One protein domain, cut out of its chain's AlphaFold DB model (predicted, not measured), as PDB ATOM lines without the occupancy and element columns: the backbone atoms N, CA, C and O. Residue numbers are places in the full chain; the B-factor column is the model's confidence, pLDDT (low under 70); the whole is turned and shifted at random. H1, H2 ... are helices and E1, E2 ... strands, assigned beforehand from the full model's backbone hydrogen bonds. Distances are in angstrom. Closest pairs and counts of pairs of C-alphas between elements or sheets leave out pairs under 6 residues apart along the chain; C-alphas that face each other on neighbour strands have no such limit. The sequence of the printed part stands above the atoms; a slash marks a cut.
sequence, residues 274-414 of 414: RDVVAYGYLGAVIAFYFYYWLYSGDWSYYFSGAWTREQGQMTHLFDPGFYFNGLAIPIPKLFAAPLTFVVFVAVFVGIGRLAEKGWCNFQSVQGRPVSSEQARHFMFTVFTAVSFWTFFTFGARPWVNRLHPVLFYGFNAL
ATOM      1  N   ARG A 274      40.106  28.749 -45.814       95.44
ATOM      2  CA  ARG A 274      39.095  28.672 -44.753       95.44
ATOM      3  C   ARG A 274      39.651  29.109 -43.398       95.44
ATOM      4  O   ARG A 274      38.967  29.826 -42.675       95.44
ATOM      5  N   ASP A 275      40.884  28.723 -43.093       95.12
ATOM      6  CA  ASP A 275      41.632  29.142 -41.906       95.12
ATOM      7  C   ASP A 275      41.980  30.638 -41.938       95.12
ATOM      8  O   ASP A 275      41.786  31.338 -40.948       95.12
ATOM      9  N   VAL A 276      42.414  31.150 -43.096       97.12
ATOM     10  CA  VAL A 276      42.708  32.576 -43.295       97.12
ATOM     11  C   VAL A 276      41.471  33.424 -43.028       97.12
ATOM     12  O   VAL A 276      41.569  34.433 -42.339       97.12
ATOM     13  N   VAL A 277      40.304  33.006 -43.518       97.38
ATOM     14  CA  VAL A 277      39.049  33.722 -43.266       97.38
ATOM     15  C   VAL A 277      38.618  33.602 -41.806       97.38
ATOM     16  O   VAL A 277      38.308  34.615 -41.191       97.38
ATOM     17  N   ALA A 278      38.603  32.391 -41.241       96.31
ATOM     18  CA  ALA A 278      38.102  32.168 -39.886       96.31
ATOM     19  C   ALA A 278      38.942  32.890 -38.821       96.31
ATOM     20  O   ALA A 278      38.396  33.605 -37.984       96.31
ATOM     21  N   TYR A 279      40.268  32.761 -38.890       97.88
ATOM     22  CA  TYR A 279      41.174  33.404 -37.940       97.88
ATOM     23  C   TYR A 279      41.419  34.877 -38.284       97.88
ATOM     24  O   TYR A 279      41.395  35.744 -37.410       97.88
ATOM     25  N   GLY A 280      41.605  35.183 -39.570       97.88
ATOM     26  CA  GLY A 280      41.873  36.538 -40.040       97.88
ATOM     27  C   GLY A 280      40.695  37.489 -39.850       97.88
ATOM     28  O   GLY A 280      40.924  38.685 -39.692       97.88
ATOM     29  N   TYR A 281      39.450  37.002 -39.811       98.06
ATOM     30  CA  TYR A 281      38.291  37.852 -39.537       98.06
ATOM     31  C   TYR A 281      38.373  38.524 -38.160       98.06
ATOM     32  O   TYR A 281      38.136  39.725 -38.072       98.06
ATOM     33  N   LEU A 282      38.789  37.801 -37.110       98.06
ATOM     34  CA  LEU A 282      39.018  38.401 -35.790       98.06
ATOM     35  C   LEU A 282      40.100  39.490 -35.858       98.06
ATOM     36  O   LEU A 282      39.897  40.593 -35.354       98.06
ATOM     37  N   GLY A 283      41.206  39.208 -36.554       98.00
ATOM     38  CA  GLY A 283      42.252  40.198 -36.814       98.00
ATOM     39  C   GLY A 283      41.713  41.439 -37.531       98.00
ATOM     40  O   GLY A 283      42.012  42.557 -37.126       98.00
ATOM     41  N   ALA A 284      40.858  41.265 -38.540       98.31
ATOM     42  CA  ALA A 284      40.236  42.366 -39.270       98.31
ATOM     43  C   ALA A 284      39.281  43.197 -38.395       98.31
ATOM     44  O   ALA A 284      39.278  44.422 -38.493       98.31
ATOM     45  N   VAL A 285      38.492  42.558 -37.523       97.62
ATOM     46  CA  VAL A 285      37.607  43.252 -36.572       97.62
ATOM     47  C   VAL A 285      38.427  44.106 -35.605       97.62
ATOM     48  O   VAL A 285      38.143  45.293 -35.449       97.62
ATOM     49  N   ILE A 286      39.473  43.536 -35.003       97.88
ATOM     50  CA  ILE A 286      40.350  44.264 -34.076       97.88
ATOM     51  C   ILE A 286      41.071  45.399 -34.806       97.88
ATOM     52  O   ILE A 286      41.044  46.531 -34.331       97.88
ATOM     53  N   ALA A 287      41.644  45.132 -35.982       98.06
ATOM     54  CA  ALA A 287      42.312  46.136 -36.807       98.06
ATOM     55  C   ALA A 287      41.400  47.321 -37.124       98.06
ATOM     56  O   ALA A 287      41.828  48.465 -37.005       98.06
ATOM     57  N   PHE A 288      40.139  47.059 -37.488       97.00
ATOM     58  CA  PHE A 288      39.184  48.106 -37.834       97.00
ATOM     59  C   PHE A 288      38.983  49.101 -36.683       97.00
ATOM     60  O   PHE A 288      39.052  50.308 -36.901       97.00
ATOM     61  N   TYR A 289      38.746  48.611 -35.461       95.75
ATOM     62  CA  TYR A 289      38.520  49.486 -34.306       95.75
ATOM     63  C   TYR A 289      39.813  50.086 -33.767       95.75
ATOM     64  O   TYR A 289      39.861  51.277 -33.465       95.75
ATOM     65  N   PHE A 290      40.873  49.285 -33.686       96.25
ATOM     66  CA  PHE A 290      42.161  49.727 -33.173       96.25
ATOM     67  C   PHE A 290      42.806  50.787 -34.068       96.25
ATOM     68  O   PHE A 290      43.457  51.693 -33.557       96.25
ATOM     69  N   TYR A 291      42.557  50.754 -35.382       96.62
ATOM     70  CA  TYR A 291      43.063  51.777 -36.295       96.62
ATOM     71  C   TYR A 291      42.595  53.191 -35.937       96.62
ATOM     72  O   TYR A 291      43.354  54.137 -36.122       96.62
ATOM     73  N   TYR A 292      41.391  53.361 -35.382       94.31
ATOM     74  CA  TYR A 292      40.956  54.684 -34.928       94.31
ATOM     75  C   TYR A 292      41.883  55.235 -33.848       94.31
ATOM     76  O   TYR A 292      42.285  56.386 -33.957       94.31
ATOM     77  N   TRP A 293      42.260  54.406 -32.870       94.31
ATOM     78  CA  TRP A 293      43.221  54.777 -31.833       94.31
ATOM     79  C   TRP A 293      44.621  55.007 -32.412       94.31
ATOM     80  O   TRP A 293      45.262  55.995 -32.073       94.31
ATOM     81  N   LEU A 294      45.066  54.151 -33.340       94.88
ATOM     82  CA  LEU A 294      46.345  54.317 -34.038       94.88
ATOM     83  C   LEU A 294      46.424  55.622 -34.840       94.88
ATOM     84  O   LEU A 294      47.512  56.159 -35.013       94.88
ATOM     85  N   TYR A 295      45.297  56.112 -35.351       93.12
ATOM     86  CA  TYR A 295      45.224  57.328 -36.157       93.12
ATOM     87  C   TYR A 295      45.092  58.600 -35.306       93.12
ATOM     88  O   TYR A 295      45.767  59.590 -35.591       93.12
ATOM     89  N   SER A 296      44.238  58.598 -34.275       91.50
ATOM     90  CA  SER A 296      43.987  59.778 -33.433       91.50
ATOM     91  C   SER A 296      44.928  59.904 -32.232       91.50
ATOM     92  O   SER A 296      45.174  61.023 -31.788       91.50
ATOM     93  N   GLY A 297      45.439  58.786 -31.703       90.69
ATOM     94  CA  GLY A 297      46.178  58.689 -30.438       90.69
ATOM     95  C   GLY A 297      45.306  58.451 -29.201       90.69
ATOM     96  O   GLY A 297      45.832  58.204 -28.116       90.69
ATOM     97  N   ASP A 298      43.980  58.515 -29.339       88.69
ATOM     98  CA  ASP A 298      43.038  58.337 -28.235       88.69
ATOM     99  C   ASP A 298      41.731  57.656 -28.676       88.69
ATOM    100  O   ASP A 298      41.380  57.599 -29.854       88.69
ATOM    101  N   TRP A 299      40.970  57.138 -27.712       89.88
ATOM    102  CA  TRP A 299      39.665  56.529 -27.986       89.88
ATOM    103  C   TRP A 299      38.515  57.543 -28.087       89.88
ATOM    104  O   TRP A 299      37.407  57.173 -28.493       89.88
ATOM    105  N   SER A 300      38.752  58.812 -27.738       87.31
ATOM    106  CA  SER A 300      37.731  59.865 -27.752       87.31
ATOM    107  C   SER A 300      37.202  60.089 -29.168       87.31
ATOM    108  O   SER A 300      35.989  60.194 -29.368       87.31
ATOM    109  N   TYR A 301      38.080  60.042 -30.174       88.81
ATOM    110  CA  TYR A 301      37.706  60.177 -31.581       88.81
ATOM    111  C   TYR A 301      36.723  59.086 -32.039       88.81
ATOM    112  O   TYR A 301      35.704  59.383 -32.672       88.81
ATOM    113  N   TYR A 302      36.963  57.826 -31.661       91.00
ATOM    114  CA  TYR A 302      36.070  56.721 -32.011       91.00
ATOM    115  C   TYR A 302      34.738  56.787 -31.251       91.00
ATOM    116  O   TYR A 302      33.667  56.791 -31.868       91.00
ATOM    117  N   PHE A 303      34.792  56.863 -29.916       88.81
ATOM    118  CA  PHE A 303      33.608  56.771 -29.055       88.81
ATOM    119  C   PHE A 303      32.696  57.994 -29.120       88.81
ATOM    120  O   PHE A 303      31.492  57.859 -28.900       88.81
ATOM    121  N   SER A 304      33.232  59.164 -29.471       84.56
ATOM    122  CA  SER A 304      32.416  60.341 -29.787       84.56
ATOM    123  C   SER A 304      31.657  60.186 -31.106       84.56
ATOM    124  O   SER A 304      30.690  60.903 -31.344       84.56
ATOM    125  N   GLY A 305      32.051  59.269 -31.994       87.19
ATOM    126  CA  GLY A 305      31.492  59.181 -33.343       87.19
ATOM    127  C   GLY A 305      31.895  60.347 -34.249       87.19
ATOM    128  O   GLY A 305      31.228  60.592 -35.250       87.19
ATOM    129  N   ALA A 306      32.949  61.091 -33.904       85.62
ATOM    130  CA  ALA A 306      33.433  62.228 -34.688       85.62
ATOM    131  C   ALA A 306      33.834  61.847 -36.122       85.62
ATOM    132  O   ALA A 306      33.666  62.633 -37.054       85.62
ATOM    133  N   TRP A 307      34.280  60.605 -36.307       88.38
ATOM    134  CA  TRP A 307      34.672  60.023 -37.589       88.38
ATOM    135  C   TRP A 307      33.566  59.969 -38.651       88.38
ATOM    136  O   TRP A 307      33.874  59.777 -39.824       88.38
ATOM    137  N   THR A 308      32.286  60.120 -38.286       87.88
ATOM    138  CA  THR A 308      31.190  60.171 -39.272       87.88
ATOM    139  C   THR A 308      30.973  61.563 -39.862       87.88
ATOM    140  O   THR A 308      30.113  61.721 -40.722       87.88
ATOM    141  N   ARG A 309      31.652  62.594 -39.338       83.56
ATOM    142  CA  ARG A 309      31.403  64.017 -39.646       83.56
ATOM    143  C   ARG A 309      32.696  64.830 -39.767       83.56
ATOM    144  O   ARG A 309      32.678  66.049 -39.614       83.56
ATOM    145  N   GLU A 310      33.810  64.147 -40.004       83.62
ATOM    146  CA  GLU A 310      35.104  64.766 -40.283       83.62
ATOM    147  C   GLU A 310      35.056  65.476 -41.641       83.62
ATOM    148  O   GLU A 310      34.790  64.856 -42.674       83.62
ATOM    149  N   GLN A 311      35.303  66.784 -41.650       79.31
ATOM    150  CA  GLN A 311      35.414  67.534 -42.899       79.31
ATOM    151  C   GLN A 311      36.738  67.211 -43.596       79.31
ATOM    152  O   GLN A 311      37.763  67.057 -42.944       79.31
ATOM    153  N   GLY A 312      36.724  67.115 -44.928       78.06
ATOM    154  CA  GLY A 312      37.961  66.946 -45.697       78.06
ATOM    155  C   GLY A 312      38.641  65.582 -45.535       78.06
ATOM    156  O   GLY A 312      39.824  65.459 -45.819       78.06
ATOM    157  N   GLN A 313      37.932  64.518 -45.143       82.12
ATOM    158  CA  GLN A 313      38.538  63.183 -44.977       82.12
ATOM    159  C   GLN A 313      39.397  62.742 -46.188       82.12
ATOM    160  O   GLN A 313      40.444  62.120 -46.012       82.12
ATOM    161  N   MET A 314      38.980  63.100 -47.410       83.62
ATOM    162  CA  MET A 314      39.712  62.806 -48.647       83.62
ATOM    163  C   MET A 314      40.961  63.676 -48.859       83.62
ATOM    164  O   MET A 314      41.908  63.223 -49.497       83.62
ATOM    165  N   THR A 315      41.001  64.903 -48.334       85.56
ATOM    166  CA  THR A 315      42.205  65.747 -48.415       85.56
ATOM    167  C   THR A 315      43.302  65.239 -47.481       85.56
ATOM    168  O   THR A 315      44.476  65.367 -47.805       85.56
ATOM    169  N   HIS A 316      42.923  64.556 -46.397       85.94
ATOM    170  CA  HIS A 316      43.831  63.997 -45.387       85.94
ATOM    171  C   HIS A 316      44.335  62.571 -45.698       85.94
ATOM    172  O   HIS A 316      44.824  61.863 -44.819       85.94
ATOM    173  N   LEU A 317      44.204  62.088 -46.940       91.00
ATOM    174  CA  LEU A 317      44.628  60.725 -47.307       91.00
ATOM    175  C   LEU A 317      46.149  60.537 -47.317       91.00
ATOM    176  O   LEU A 317      46.632  59.426 -47.073       91.00
ATOM    177  N   PHE A 318      46.883  61.604 -47.632       93.25
ATOM    178  CA  PHE A 318      48.344  61.597 -47.694       93.25
ATOM    179  C   PHE A 318      49.012  62.070 -46.403       93.25
ATOM    180  O   PHE A 318      50.226  61.928 -46.261       93.25
ATOM    181  N   ASP A 319      48.215  62.552 -45.452       91.44
ATOM    182  CA  ASP A 319      48.683  62.917 -44.125       91.44
ATOM    183  C   ASP A 319      49.118  61.670 -43.336       91.44
ATOM    184  O   ASP A 319      48.720  60.543 -43.674       91.44
ATOM    185  N   PRO A 320      49.932  61.843 -42.277       93.38
ATOM    186  CA  PRO A 320      50.325  60.762 -41.384       93.38
ATOM    187  C   PRO A 320      49.129  59.918 -40.928       93.38
ATOM    188  O   PRO A 320      48.157  60.421 -40.371       93.38
ATOM    189  N   GLY A 321      49.192  58.611 -41.167       92.38
ATOM    190  CA  GLY A 321      48.141  57.655 -40.827       92.38
ATOM    191  C   GLY A 321      48.287  57.026 -39.444       92.38
ATOM    192  O   GLY A 321      47.344  56.406 -38.960       92.38
ATOM    193  N   PHE A 322      49.451  57.187 -38.814       95.00
ATOM    194  CA  PHE A 322      49.736  56.671 -37.481       95.00
ATOM    195  C   PHE A 322      50.234  57.777 -36.559       95.00
ATOM    196  O   PHE A 322      51.054  58.610 -36.955       95.00
ATOM    197  N   TYR A 323      49.787  57.729 -35.313       93.75
ATOM    198  CA  TYR A 323      50.114  58.695 -34.286       93.75
ATOM    199  C   TYR A 323      50.282  58.000 -32.939       93.75
ATOM    200  O   TYR A 323      49.359  57.374 -32.423       93.75
ATOM    201  N   PHE A 324      51.475  58.117 -32.361       88.81
ATOM    202  CA  PHE A 324      51.830  57.460 -31.107       88.81
ATOM    203  C   PHE A 324      52.611  58.411 -30.212       88.81
ATOM    204  O   PHE A 324      53.605  58.985 -30.644       88.81
ATOM    205  N   ASN A 325      52.196  58.545 -28.949       84.94
ATOM    206  CA  ASN A 325      52.912  59.322 -27.927       84.94
ATOM    207  C   ASN A 325      53.320  60.738 -28.380       84.94
ATOM    208  O   ASN A 325      54.422  61.195 -28.090       84.94
ATOM    209  N   GLY A 326      52.450  61.433 -29.118       84.56
ATOM    210  CA  GLY A 326      52.739  62.780 -29.618       84.56
ATOM    211  C   GLY A 326      53.450  62.833 -30.975       84.56
ATOM    212  O   GLY A 326      53.554  63.912 -31.554       84.56
ATOM    213  N   LEU A 327      53.911  61.695 -31.504       89.81
ATOM    214  CA  LEU A 327      54.655  61.603 -32.758       89.81
ATOM    215  C   LEU A 327      53.770  61.076 -33.895       89.81
ATOM    216  O   LEU A 327      53.250  59.960 -33.830       89.81
ATOM    217  N   ALA A 328      53.658  61.860 -34.968       92.31
ATOM    218  CA  ALA A 328      53.046  61.433 -36.221       92.31
ATOM    219  C   ALA A 328      54.075  60.671 -37.074       92.31
ATOM    220  O   ALA A 328      55.127  61.209 -37.420       92.31
ATOM    221  N   ILE A 329      53.788  59.414 -37.414       93.06
ATOM    222  CA  ILE A 329      54.668  58.602 -38.263       93.06
ATOM    223  C   ILE A 329      54.366  58.944 -39.729       93.06
ATOM    224  O   ILE A 329      53.201  58.882 -40.126       93.06
ATOM    225  N   PRO A 330      55.381  59.232 -40.568       92.06
ATOM    226  CA  PRO A 330      55.206  59.695 -41.948       92.06
ATOM    227  C   PRO A 330      54.814  58.566 -42.924       92.06
ATOM    228  O   PRO A 330      55.345  58.460 -44.025       92.06
ATOM    229  N   ILE A 331      53.893  57.689 -42.522       94.44
ATOM    230  CA  ILE A 331      53.249  56.712 -43.399       94.44
ATOM    231  C   ILE A 331      51.872  57.276 -43.749       94.44
ATOM    232  O   ILE A 331      51.057  57.425 -42.837       94.44
ATOM    233  N   PRO A 332      51.580  57.565 -45.028       95.50
ATOM    234  CA  PRO A 332      50.286  58.097 -45.440       95.50
ATOM    235  C   PRO A 332      49.112  57.240 -44.966       95.50
ATOM    236  O   PRO A 332      49.166  56.008 -45.056       95.50
ATOM    237  N   LYS A 333      48.015  57.882 -44.547       93.62
ATOM    238  CA  LYS A 333      46.753  57.229 -44.154       93.62
ATOM    239  C   LYS A 333      46.300  56.181 -45.175       93.62
ATOM    240  O   LYS A 333      45.907  55.080 -44.786       93.62
ATOM    241  N   LEU A 334      46.443  56.489 -46.469       95.25
ATOM    242  CA  LEU A 334      46.151  55.596 -47.597       95.25
ATOM    243  C   LEU A 334      46.820  54.214 -47.482       95.25
ATOM    244  O   LEU A 334      46.210  53.215 -47.855       95.25
ATOM    245  N   PHE A 335      48.047  54.148 -46.958       96.38
ATOM    246  CA  PHE A 335      48.787  52.898 -46.758       96.38
ATOM    247  C   PHE A 335      48.676  52.373 -45.325       96.38
ATOM    248  O   PHE A 335      48.627  51.161 -45.124       96.38
ATOM    249  N   ALA A 336      48.586  53.260 -44.334       96.50
ATOM    250  CA  ALA A 336      48.494  52.900 -42.923       96.50
ATOM    251  C   ALA A 336      47.258  52.030 -42.617       96.50
ATOM    252  O   ALA A 336      47.376  50.995 -41.953       96.50
ATOM    253  N   ALA A 337      46.086  52.393 -43.152       95.75
ATOM    254  CA  ALA A 337      44.849  51.635 -42.955       95.75
ATOM    255  C   ALA A 337      44.926  50.190 -43.502       95.75
ATOM    256  O   ALA A 337      44.757  49.252 -42.716       95.75
ATOM    257  N   PRO A 338      45.216  49.950 -44.802       97.25
ATOM    258  CA  PRO A 338      45.329  48.588 -45.326       97.25
ATOM    259  C   PRO A 338      46.486  47.806 -44.695       97.25
ATOM    260  O   PRO A 338      46.332  46.610 -44.442       97.25
ATOM    261  N   LEU A 339      47.612  48.456 -44.376       97.50
ATOM    262  CA  LEU A 339      48.731  47.804 -43.690       97.50
ATOM    263  C   LEU A 339      48.310  47.265 -42.319       97.50
ATOM    264  O   LEU A 339      48.640  46.129 -41.984       97.50
ATOM    265  N   THR A 340      47.528  48.038 -41.561       97.88
ATOM    266  CA  THR A 340      46.995  47.603 -40.262       97.88
ATOM    267  C   THR A 340      46.167  46.330 -40.411       97.88
ATOM    268  O   THR A 340      46.376  45.372 -39.667       97.88
ATOM    269  N   PHE A 341      45.286  46.256 -41.417       98.25
ATOM    270  CA  PHE A 341      44.533  45.029 -41.688       98.25
ATOM    271  C   PHE A 341      45.441  43.853 -42.029       98.25
ATOM    272  O   PHE A 341      45.273  42.783 -41.450       98.25
ATOM    273  N   VAL A 342      46.401  44.031 -42.941       98.00
ATOM    274  CA  VAL A 342      47.308  42.952 -43.362       98.00
ATOM    275  C   VAL A 342      48.088  42.396 -42.172       98.00
ATOM    276  O   VAL A 342      48.134  41.178 -41.993       98.00
ATOM    277  N   VAL A 343      48.648  43.270 -41.331       98.31
ATOM    278  CA  VAL A 343      49.432  42.870 -40.154       98.31
ATOM    279  C   VAL A 343      48.566  42.105 -39.156       98.31
ATOM    280  O   VAL A 343      48.912  40.988 -38.778       98.31
ATOM    281  N   PHE A 344      47.414  42.650 -38.762       98.44
ATOM    282  CA  PHE A 344      46.546  41.996 -37.780       98.44
ATOM    283  C   PHE A 344      45.947  40.689 -38.306       98.44
ATOM    284  O   PHE A 344      45.890  39.706 -37.572       98.44
ATOM    285  N   VAL A 345      45.543  40.635 -39.577       98.44
ATOM    286  CA  VAL A 345      45.093  39.390 -40.214       98.44
ATOM    287  C   VAL A 345      46.203  38.341 -40.157       98.44
ATOM    288  O   VAL A 345      45.950  37.222 -39.717       98.44
ATOM    289  N   ALA A 346      47.435  38.687 -40.542       98.38
ATOM    290  CA  ALA A 346      48.560  37.753 -40.519       98.38
ATOM    291  C   ALA A 346      48.873  37.256 -39.097       98.38
ATOM    292  O   ALA A 346      49.038  36.051 -38.892       98.38
ATOM    293  N   VAL A 347      48.886  38.162 -38.114       98.50
ATOM    294  CA  VAL A 347      49.109  37.836 -36.698       98.50
ATOM    295  C   VAL A 347      48.044  36.867 -36.191       98.50
ATOM    296  O   VAL A 347      48.387  35.813 -35.663       98.50
ATOM    297  N   PHE A 348      46.759  37.161 -36.395       98.31
ATOM    298  CA  PHE A 348      45.678  36.315 -35.883       98.31
ATOM    299  C   PHE A 348      45.563  34.975 -36.613       98.31
ATOM    300  O   PHE A 348      45.233  33.975 -35.981       98.31
ATOM    301  N   VAL A 349      45.909  34.908 -37.902       98.31
ATOM    302  CA  VAL A 349      46.061  33.626 -38.612       98.31
ATOM    303  C   VAL A 349      47.203  32.801 -38.016       98.31
ATOM    304  O   VAL A 349      47.049  31.594 -37.825       98.31
ATOM    305  N   GLY A 350      48.331  33.435 -37.682       98.06
ATOM    306  CA  GLY A 350      49.440  32.791 -36.977       98.06
ATOM    307  C   GLY A 350      49.019  32.253 -35.609       98.06
ATOM    308  O   GLY A 350      49.204  31.067 -35.337       98.06
ATOM    309  N   ILE A 351      48.383  33.094 -34.788       98.19
ATOM    310  CA  ILE A 351      47.868  32.720 -33.463       98.19
ATOM    311  C   ILE A 351      46.874  31.563 -33.576       98.19
ATOM    312  O   ILE A 351      47.019  30.584 -32.855       98.19
ATOM    313  N   GLY A 352      45.905  31.628 -34.493       97.06
ATOM    314  CA  GLY A 352      44.898  30.576 -34.666       97.06
ATOM    315  C   GLY A 352      45.507  29.224 -35.030       97.06
ATOM    316  O   GLY A 352      45.194  28.212 -34.408       97.06
ATOM    317  N   ARG A 353      46.463  29.204 -35.969       96.00
ATOM    318  CA  ARG A 353      47.181  27.976 -36.354       96.00
ATOM    319  C   ARG A 353      48.041  27.410 -35.221       96.00
ATOM    320  O   ARG A 353      48.157  26.192 -35.096       96.00
ATOM    321  N   LEU A 354      48.670  28.270 -34.418       97.00
ATOM    322  CA  LEU A 354      49.447  27.847 -33.248       97.00
ATOM    323  C   LEU A 354      48.536  27.319 -32.135       97.00
ATOM    324  O   LEU A 354      48.839  26.279 -31.554       97.00
ATOM    325  N   ALA A 355      47.410  27.986 -31.882       95.69
ATOM    326  CA  ALA A 355      46.420  27.584 -30.890       95.69
ATOM    327  C   ALA A 355      45.780  26.233 -31.236       95.69
ATOM    328  O   ALA A 355      45.655  25.385 -30.360       95.69
ATOM    329  N   GLU A 356      45.467  25.985 -32.511       94.81
ATOM    330  CA  GLU A 356      44.948  24.695 -32.982       94.81
ATOM    331  C   GLU A 356      45.927  23.548 -32.695       94.81
ATOM    332  O   GLU A 356      45.553  22.541 -32.091       94.81
ATOM    333  N   LYS A 357      47.209  23.722 -33.045       93.62
ATOM    334  CA  LYS A 357      48.260  22.734 -32.747       93.62
ATOM    335  C   LYS A 357      48.464  22.548 -31.244       93.62
ATOM    336  O   LYS A 357      48.593  21.419 -30.777       93.62
ATOM    337  N   GLY A 358      48.484  23.648 -30.492       94.06
ATOM    338  CA  GLY A 358      48.611  23.631 -29.037       94.06
ATOM    339  C   GLY A 358      47.461  22.878 -28.371       94.06
ATOM    340  O   GLY A 358      47.701  22.070 -27.479       94.06
ATOM    341  N   TRP A 359      46.233  23.073 -28.856       93.50
ATOM    342  CA  TRP A 359      45.044  22.382 -28.368       93.50
ATOM    343  C   TRP A 359      45.099  20.874 -28.630       93.50
ATOM    344  O   TRP A 359      44.878  20.089 -27.710       93.50
ATOM    345  N   CYS A 360      45.468  20.458 -29.848       93.00
ATOM    346  CA  CYS A 360      45.673  19.043 -30.172       93.00
ATOM    347  C   CYS A 360      46.719  18.393 -29.256       93.00
ATOM    348  O   CYS A 360      46.476  17.322 -28.697       93.00
ATOM    349  N   ASN A 361      47.865  19.056 -29.070       92.75
ATOM    350  CA  ASN A 361      48.944  18.551 -28.222       92.75
ATOM    351  C   ASN A 361      48.510  18.450 -26.757       92.75
ATOM    352  O   ASN A 361      48.729  17.421 -26.123       92.75
ATOM    353  N   PHE A 362      47.855  19.486 -26.231       92.31
ATOM    354  CA  PHE A 362      47.349  19.504 -24.860       92.31
ATOM    355  C   PHE A 362      46.367  18.352 -24.603       92.31
ATOM    356  O   PHE A 362      46.536  17.594 -23.650       92.31
ATOM    357  N   GLN A 363      45.392  18.164 -25.493       93.31
ATOM    358  CA  GLN A 363      44.401  17.091 -25.399       93.31
ATOM    359  C   GLN A 363      45.035  15.692 -25.499       93.31
ATOM    360  O   GLN A 363      44.649  14.780 -24.768       93.31
ATOM    361  N   SER A 364      46.060  15.528 -26.343       91.31
ATOM    362  CA  SER A 364      46.837  14.288 -26.430       91.31
ATOM    363  C   SER A 364      47.587  13.977 -25.129       91.31
ATOM    364  O   SER A 364      47.578  12.830 -24.688       91.31
ATOM    365  N   VAL A 365      48.204  14.977 -24.489       92.25
ATOM    366  CA  VAL A 365      48.904  14.817 -23.197       92.25
ATOM    367  C   VAL A 365      47.930  14.456 -22.072       92.25
ATOM    368  O   VAL A 365      48.260  13.656 -21.204       92.25
ATOM    369  N   GLN A 366      46.703  14.978 -22.117       92.25
ATOM    370  CA  GLN A 366      45.620  14.644 -21.181       92.25
ATOM    371  C   GLN A 366      44.968  13.270 -21.452       92.25
ATOM    372  O   GLN A 366      43.946  12.940 -20.849       92.25
ATOM    373  N   GLY A 367      45.510  12.471 -22.380       91.69
ATOM    374  CA  GLY A 367      44.982  11.147 -22.726       91.69
ATOM    375  C   GLY A 367      43.649  11.173 -23.482       91.69
ATOM    376  O   GLY A 367      42.962  10.156 -23.547       91.69
ATOM    377  N   ARG A 368      43.256  12.322 -24.050       92.44
ATOM    378  CA  ARG A 368      42.005  12.515 -24.802       92.44
ATOM    379  C   ARG A 368      42.300  13.062 -26.204       92.44
ATOM    380  O   ARG A 368      41.964  14.214 -26.475       92.44
ATOM    381  N   PRO A 369      42.949  12.289 -27.096       90.62
ATOM    382  CA  PRO A 369      43.293  12.774 -28.430       90.62
ATOM    383  C   PRO A 369      42.034  13.204 -29.194       90.62
ATOM    384  O   PRO A 369      41.045  12.476 -29.246       90.62
ATOM    385  N   VAL A 370      42.075  14.399 -29.781       93.00
ATOM    386  CA  VAL A 370      40.987  14.968 -30.592       93.00
ATOM    387  C   VAL A 370      41.341  14.899 -32.070       93.00
ATOM    388  O   VAL A 370      42.515  14.978 -32.439       93.00
ATOM    389  N   SER A 371      40.333  14.771 -32.935       92.81
ATOM    390  CA  SER A 371      40.572  14.840 -34.377       92.81
ATOM    391  C   SER A 371      40.953  16.266 -34.797       92.81
ATOM    392  O   SER A 371      40.564  17.249 -34.160       92.81
ATOM    393  N   SER A 372      41.687  16.399 -35.908       89.44
ATOM    394  CA  SER A 372      42.029  17.717 -36.466       89.44
ATOM    395  C   SER A 372      40.776  18.538 -36.797       89.44
ATOM    396  O   SER A 372      40.751  19.742 -36.555       89.44
ATOM    397  N   GLU A 373      39.706  17.889 -37.264       92.75
ATOM    398  CA  GLU A 373      38.429  18.551 -37.548       92.75
ATOM    399  C   GLU A 373      37.768  19.106 -36.283       92.75
ATOM    400  O   GLU A 373      37.316  20.251 -36.280       92.75
ATOM    401  N   GLN A 374      37.767  18.339 -35.187       92.94
ATOM    402  CA  GLN A 374      37.232  18.788 -33.900       92.94
ATOM    403  C   GLN A 374      38.031  19.965 -33.338       92.94
ATOM    404  O   GLN A 374      37.442  20.957 -32.909       92.94
ATOM    405  N   ALA A 375      39.365  19.883 -33.366       93.19
ATOM    406  CA  ALA A 375      40.228  20.959 -32.891       93.19
ATOM    407  C   ALA A 375      40.007  22.255 -33.682       93.19
ATOM    408  O   ALA A 375      39.847  23.327 -33.097       93.19
ATOM    409  N   ARG A 376      39.917  22.147 -35.010       94.94
ATOM    410  CA  ARG A 376      39.680  23.275 -35.909       94.94
ATOM    411  C   ARG A 376      38.288  23.880 -35.734       94.94
ATOM    412  O   ARG A 376      38.162  25.096 -35.645       94.94
ATOM    413  N   HIS A 377      37.245  23.055 -35.618       95.44
ATOM    414  CA  HIS A 377      35.889  23.517 -35.304       95.44
ATOM    415  C   HIS A 377      35.837  24.269 -33.965       95.44
ATOM    416  O   HIS A 377      35.252  25.353 -33.878       95.44
ATOM    417  N   PHE A 378      36.486  23.722 -32.934       95.06
ATOM    418  CA  PHE A 378      36.554  24.342 -31.616       95.06
ATOM    419  C   PHE A 378      37.272  25.698 -31.673       95.06
ATOM    420  O   PHE A 378      36.720  26.703 -31.227       95.06
ATOM    421  N   MET A 379      38.447  25.764 -32.307       96.06
ATOM    422  CA  MET A 379      39.186  27.019 -32.481       96.06
ATOM    423  C   MET A 379      38.410  28.051 -33.306       96.06
ATOM    424  O   MET A 379      38.355  29.219 -32.922       96.06
ATOM    425  N   PHE A 380      37.754  27.644 -34.397       96.31
ATOM    426  CA  PHE A 380      36.891  28.539 -35.170       96.31
ATOM    427  C   PHE A 380      35.766  29.110 -34.308       96.31
ATOM    428  O   PHE A 380      35.523  30.310 -34.351       96.31
ATOM    429  N   THR A 381      35.131  28.282 -33.480       95.38
ATOM    430  CA  THR A 381      34.068  28.720 -32.567       95.38
ATOM    431  C   THR A 381      34.576  29.745 -31.552       95.38
ATOM    432  O   THR A 381      33.938  30.783 -31.368       95.38
ATOM    433  N   VAL A 382      35.745  29.512 -30.946       96.31
ATOM    434  CA  VAL A 382      36.375  30.465 -30.015       96.31
ATOM    435  C   VAL A 382      36.655  31.799 -30.708       96.31
ATOM    436  O   VAL A 382      36.270  32.850 -30.199       96.31
ATOM    437  N   PHE A 383      37.266  31.779 -31.895       97.25
ATOM    438  CA  PHE A 383      37.564  33.002 -32.646       97.25
ATOM    439  C   PHE A 383      36.295  33.747 -33.065       97.25
ATOM    440  O   PHE A 383      36.233  34.970 -32.927       97.25
ATOM    441  N   THR A 384      35.262  33.029 -33.516       95.31
ATOM    442  CA  THR A 384      33.951  33.609 -33.823       95.31
ATOM    443  C   THR A 384      33.354  34.282 -32.588       95.31
ATOM    444  O   THR A 384      32.933  35.434 -32.682       95.31
ATOM    445  N   ALA A 385      33.371  33.626 -31.424       94.88
ATOM    446  CA  ALA A 385      32.844  34.189 -30.183       94.88
ATOM    447  C   ALA A 385      33.590  35.468 -29.768       94.88
ATOM    448  O   ALA A 385      32.961  36.490 -29.501       94.88
ATOM    449  N   VAL A 386      34.926  35.457 -29.786       96.62
ATOM    450  CA  VAL A 386      35.729  36.651 -29.469       96.62
ATOM    451  C   VAL A 386      35.473  37.771 -30.482       96.62
ATOM    452  O   VAL A 386      35.358  38.935 -30.097       96.62
ATOM    453  N   SER A 387      35.324  37.440 -31.769       95.88
ATOM    454  CA  SER A 387      35.026  38.434 -32.809       95.88
ATOM    455  C   SER A 387      33.655  39.076 -32.617       95.88
ATOM    456  O   SER A 387      33.537  40.291 -32.760       95.88
ATOM    457  N   PHE A 388      32.654  38.287 -32.211       92.81
ATOM    458  CA  PHE A 388      31.312  38.761 -31.893       92.81
ATOM    459  C   PHE A 388      31.353  39.770 -30.748       92.81
ATOM    460  O   PHE A 388      30.899  40.902 -30.912       92.81
ATOM    461  N   TRP A 389      31.954  39.388 -29.619       92.12
ATOM    462  CA  TRP A 389      32.062  40.264 -28.455       92.12
ATOM    463  C   TRP A 389      32.817  41.546 -28.793       92.12
ATOM    464  O   TRP A 389      32.291  42.633 -28.585       92.12
ATOM    465  N   THR A 390      33.980  41.434 -29.439       94.00
ATOM    466  CA  THR A 390      34.755  42.602 -29.890       94.00
ATOM    467  C   THR A 390      33.915  43.520 -30.783       94.00
ATOM    468  O   THR A 390      33.875  44.731 -30.578       94.00
ATOM    469  N   PHE A 391      33.201  42.958 -31.762       93.50
ATOM    470  CA  PHE A 391      32.378  43.737 -32.679       93.50
ATOM    471  C   PHE A 391      31.247  44.484 -31.963       93.50
ATOM    472  O   PHE A 391      31.056  45.673 -32.217       93.50
ATOM    473  N   PHE A 392      30.512  43.835 -31.058       89.50
ATOM    474  CA  PHE A 392      29.378  44.468 -30.376       89.50
ATOM    475  C   PHE A 392      29.790  45.410 -29.240       89.50
ATOM    476  O   PHE A 392      29.105  46.411 -29.025       89.50
ATOM    477  N   THR A 393      30.936  45.180 -28.591       87.94
ATOM    478  CA  THR A 393      31.497  46.111 -27.600       87.94
ATOM    479  C   THR A 393      31.824  47.470 -28.222       87.94
ATOM    480  O   THR A 393      31.536  48.505 -27.619       87.94
ATOM    481  N   PHE A 394      32.386  47.493 -29.436       90.19
ATOM    482  CA  PHE A 394      32.779  48.740 -30.100       90.19
ATOM    483  C   PHE A 394      31.707  49.275 -31.060       90.19
ATOM    484  O   PHE A 394      31.388  50.461 -31.029       90.19
ATOM    485  N   GLY A 395      31.104  48.419 -31.890       85.50
ATOM    486  CA  GLY A 395      30.298  48.812 -33.050       85.50
ATOM    487  C   GLY A 395      29.069  49.672 -32.747       85.50
ATOM    488  O   GLY A 395      28.792  50.609 -33.494       85.50
ATOM    489  N   ALA A 396      28.361  49.394 -31.650       80.25
ATOM    490  CA  ALA A 396      27.195  50.178 -31.227       80.25
ATOM    491  C   ALA A 396      27.562  51.331 -30.275       80.25
ATOM    492  O   ALA A 396      26.728  52.190 -29.988       80.25
ATOM    493  N   ARG A 397      28.809  51.382 -29.786       84.50
ATOM    494  CA  ARG A 397      29.208  52.258 -28.681       84.50
ATOM    495  C   ARG A 397      28.999  53.749 -28.954       84.50
ATOM    496  O   ARG A 397      28.445  54.408 -28.077       84.50
ATOM    497  N   PRO A 398      29.333  54.295 -30.144       84.12
ATOM    498  CA  PRO A 398      29.070  55.704 -30.429       84.12
ATOM    499  C   PRO A 398      27.582  56.070 -30.331       84.12
ATOM    500  O   PRO A 398      27.249  57.199 -29.977       84.12
ATOM    501  N   TRP A 399      26.681  55.129 -30.621       81.75
ATOM    502  CA  TRP A 399      25.242  55.337 -30.482       81.75
ATOM    503  C   TRP A 399      24.787  55.185 -29.028       81.75
ATOM    504  O   TRP A 399      24.102  56.056 -28.501       81.75
ATOM    505  N   VAL A 400      25.226  54.116 -28.356       82.56
ATOM    506  CA  VAL A 400      24.868  53.812 -26.960       82.56
ATOM    507  C   VAL A 400      25.318  54.914 -25.999       82.56
ATOM    508  O   VAL A 400      24.568  55.271 -25.096       82.56
ATOM    509  N   ASN A 401      26.487  55.517 -26.229       81.81
ATOM    510  CA  ASN A 401      27.008  56.622 -25.417       81.81
ATOM    511  C   ASN A 401      26.124  57.884 -25.443       81.81
ATOM    512  O   ASN A 401      26.296  58.757 -24.600       81.81
ATOM    513  N   ARG A 402      25.207  58.003 -26.412       77.38
ATOM    514  CA  ARG A 402      24.257  59.121 -26.530       77.38
ATOM    515  C   ARG A 402      22.881  58.803 -25.941       77.38
ATOM    516  O   ARG A 402      22.025  59.677 -25.891       77.38
ATOM    517  N   LEU A 403      22.633  57.556 -25.541       78.56
ATOM    518  CA  LEU A 403      21.349  57.160 -24.969       78.56
ATOM    519  C   LEU A 403      21.196  57.682 -23.536       78.56
ATOM    520  O   LEU A 403      22.169  57.983 -22.848       78.56
ATOM    521  N   HIS A 404      19.947  57.742 -23.073       77.94
ATOM    522  CA  HIS A 404      19.627  58.091 -21.691       77.94
ATOM    523  C   HIS A 404      20.392  57.185 -20.699       77.94
ATOM    524  O   HIS A 404      20.495  55.981 -20.964       77.94
ATOM    525  N   PRO A 405      20.871  57.695 -19.542       77.56
ATOM    526  CA  PRO A 405      21.726  56.945 -18.615       77.56
ATOM    527  C   PRO A 405      21.208  55.549 -18.245       77.56
ATOM    528  O   PRO A 405      21.983  54.603 -18.187       77.56
ATOM    529  N   VAL A 406      19.893  55.388 -18.074       79.31
ATOM    530  CA  VAL A 406      19.263  54.082 -17.789       79.31
ATOM    531  C   VAL A 406      19.540  53.051 -18.890       79.31
ATOM    532  O   VAL A 406      19.911  51.919 -18.593       79.31
ATOM    533  N   LEU A 407      19.405  53.438 -20.163       78.12
ATOM    534  CA  LEU A 407      19.675  52.556 -21.303       78.12
ATOM    535  C   LEU A 407      21.174  52.284 -21.456       78.12
ATOM    536  O   LEU A 407      21.565  51.166 -21.783       78.12
ATOM    537  N   PHE A 408      22.011  53.287 -21.182       78.12
ATOM    538  CA  PHE A 408      23.465  53.145 -21.188       78.12
ATOM    539  C   PHE A 408      23.952  52.140 -20.131       78.12
ATOM    540  O   PHE A 408      24.704  51.222 -20.455       78.12
ATOM    541  N   TYR A 409      23.502  52.272 -18.879       80.94
ATOM    542  CA  TYR A 409      23.866  51.340 -17.809       80.94
ATOM    543  C   TYR A 409      23.271  49.949 -18.032       80.94
ATOM    544  O   TYR A 409      23.966  48.965 -17.802       80.94
ATOM    545  N   GLY A 410      22.041  49.859 -18.550       76.06
ATOM    546  CA  GLY A 410      21.435  48.583 -18.933       76.06
ATOM    547  C   GLY A 410      22.243  47.847 -20.004       76.06
ATOM    548  O   GLY A 410      22.473  46.652 -19.871       76.06
ATOM    549  N   PHE A 411      22.739  48.557 -21.023       75.69
ATOM    550  CA  PHE A 411      23.614  47.967 -22.040       75.69
ATOM    551  C   PHE A 411      24.965  47.516 -21.468       75.69
ATOM    552  O   PHE A 411      25.475  46.493 -21.892       75.69
ATOM    553  N   ASN A 412      25.546  48.257 -20.518       76.88
ATOM    554  CA  ASN A 412      26.822  47.884 -19.886       76.88
ATOM    555  C   ASN A 412      26.716  46.707 -18.906       76.88
ATOM    556  O   ASN A 412      27.744  46.150 -18.533       76.88
ATOM    557  N   ALA A 413      25.511  46.392 -18.430       71.88
ATOM    558  CA  ALA A 413      25.267  45.270 -17.531       71.88
ATOM    559  C   ALA A 413      25.090  43.929 -18.272       71.88
ATOM    560  O   ALA A 413      25.120  42.881 -17.627       71.88
ATOM    561  N   LEU A 414      24.879  43.979 -19.593       61.59
ATOM    562  CA  LEU A 414      24.819  42.839 -20.512       61.59
ATOM    563  C   LEU A 414      26.205  42.557 -21.094       61.59
ATOM    564  O   LEU A 414      26.495  41.359 -21.310       61.59
TER     565      LEU A 414
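Overview. This is residues 274 to 414 of the 414 residues of an uncharacterized protein of Flavobacterium sp. CLA17 (UniProt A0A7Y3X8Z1). A long helical hairpin, H3 and H4, opens as a V, and helix H1 sits in its opening, packed on both arms. At the wide end a small hairpin of strands, E1 and E2, adjoins the end of H1 and the start of H3, while short H2 and H5 lie near the end of H4 and H6 trails off beyond; residues 308 to 313 stick out. The printed part has 141 residues with six named helices and two named strands, in the order H1 H2 E1 E2 H3 H4 H5 H6, the two strands antiparallel, and the class is mostly helix. The whole is loose, with a radius of gyration of the C-alphas of 19.0 A and spans of 59 by 43 by 26 A.

Arrangement. E1, residues 320 to 324, and E2, residues 327 to 332, form an antiparallel hairpin at 153 degrees, with N 321 and O 331 2.8 A apart and N 329 and O 322 2.9 A apart, both within hydrogen-bond range. The closest C-alphas of E1 and H1, residues 274 to 296, are those of Phe 322 and Tyr 295, 4.7 A apart. H1 is the hub, touching three helices, and has a kink of 35 degrees near residue 289. It touches H3, residues 333 to 365, at a steep tilt of 45 degrees, opposite ways, closest at the C-alphas of Gly 280 and Val 345, 4.3 A. It touches H4, residues 372 to 395, at a shallow tilt of 24 degrees, the same way, closest at the C-alphas of Leu 282 and Ser 387, 5.0 A. H3 and H4 form a helical hairpin at a steep tilt of 40 degrees, opposite ways; they touch through residues 352 to 360 and 372 to 383 alone, and the C-alphas of Glu 356 and Ala 375 are closest, 6.0 A. With residues 289 to 293 alone H1 touches H2, residues 300 to 303, closest at the C-alphas of Tyr 292 and Tyr 302, 6.0 A. H2 and H5, residues 397 to 400, only just touch, with 3 pairs of C-alphas within 8 A, those of Phe 303 and Pro 398 closest at 4.9 A. H5 and H6, residues 405 to 412, also only just touch, with 3 such pairs, those of Val 400 and Phe 408 closest at 6.0 A. H4 and H6 are apart. Every O i to N i+4 pair is within hydrogen-bond range in H4 and H6, against 15 of 19 in H1 and 28 of 29 in H3; H2 and H5 are too short for such a pair.

Along the chain. H1 begins at C-alpha 274 (39.095, 28.672, -44.753) and is 33.5 A long. H3 runs 47.4 A to C-alpha 365 at (48.904, 14.817, -23.197), and H4 is 33.4 A long. H6 ends at C-alpha 412 (26.822, 47.884, -19.886).

Size, cuts and confidence. The C-alphas of Gly 312 and Gly 367 are the two farthest apart, 60.7 A. The printed part has no cut; the link from H2 to E1, 16 residues, is long. The mean pLDDT of the printed part is 91.2, and residue 414, the chain's last, is under 70.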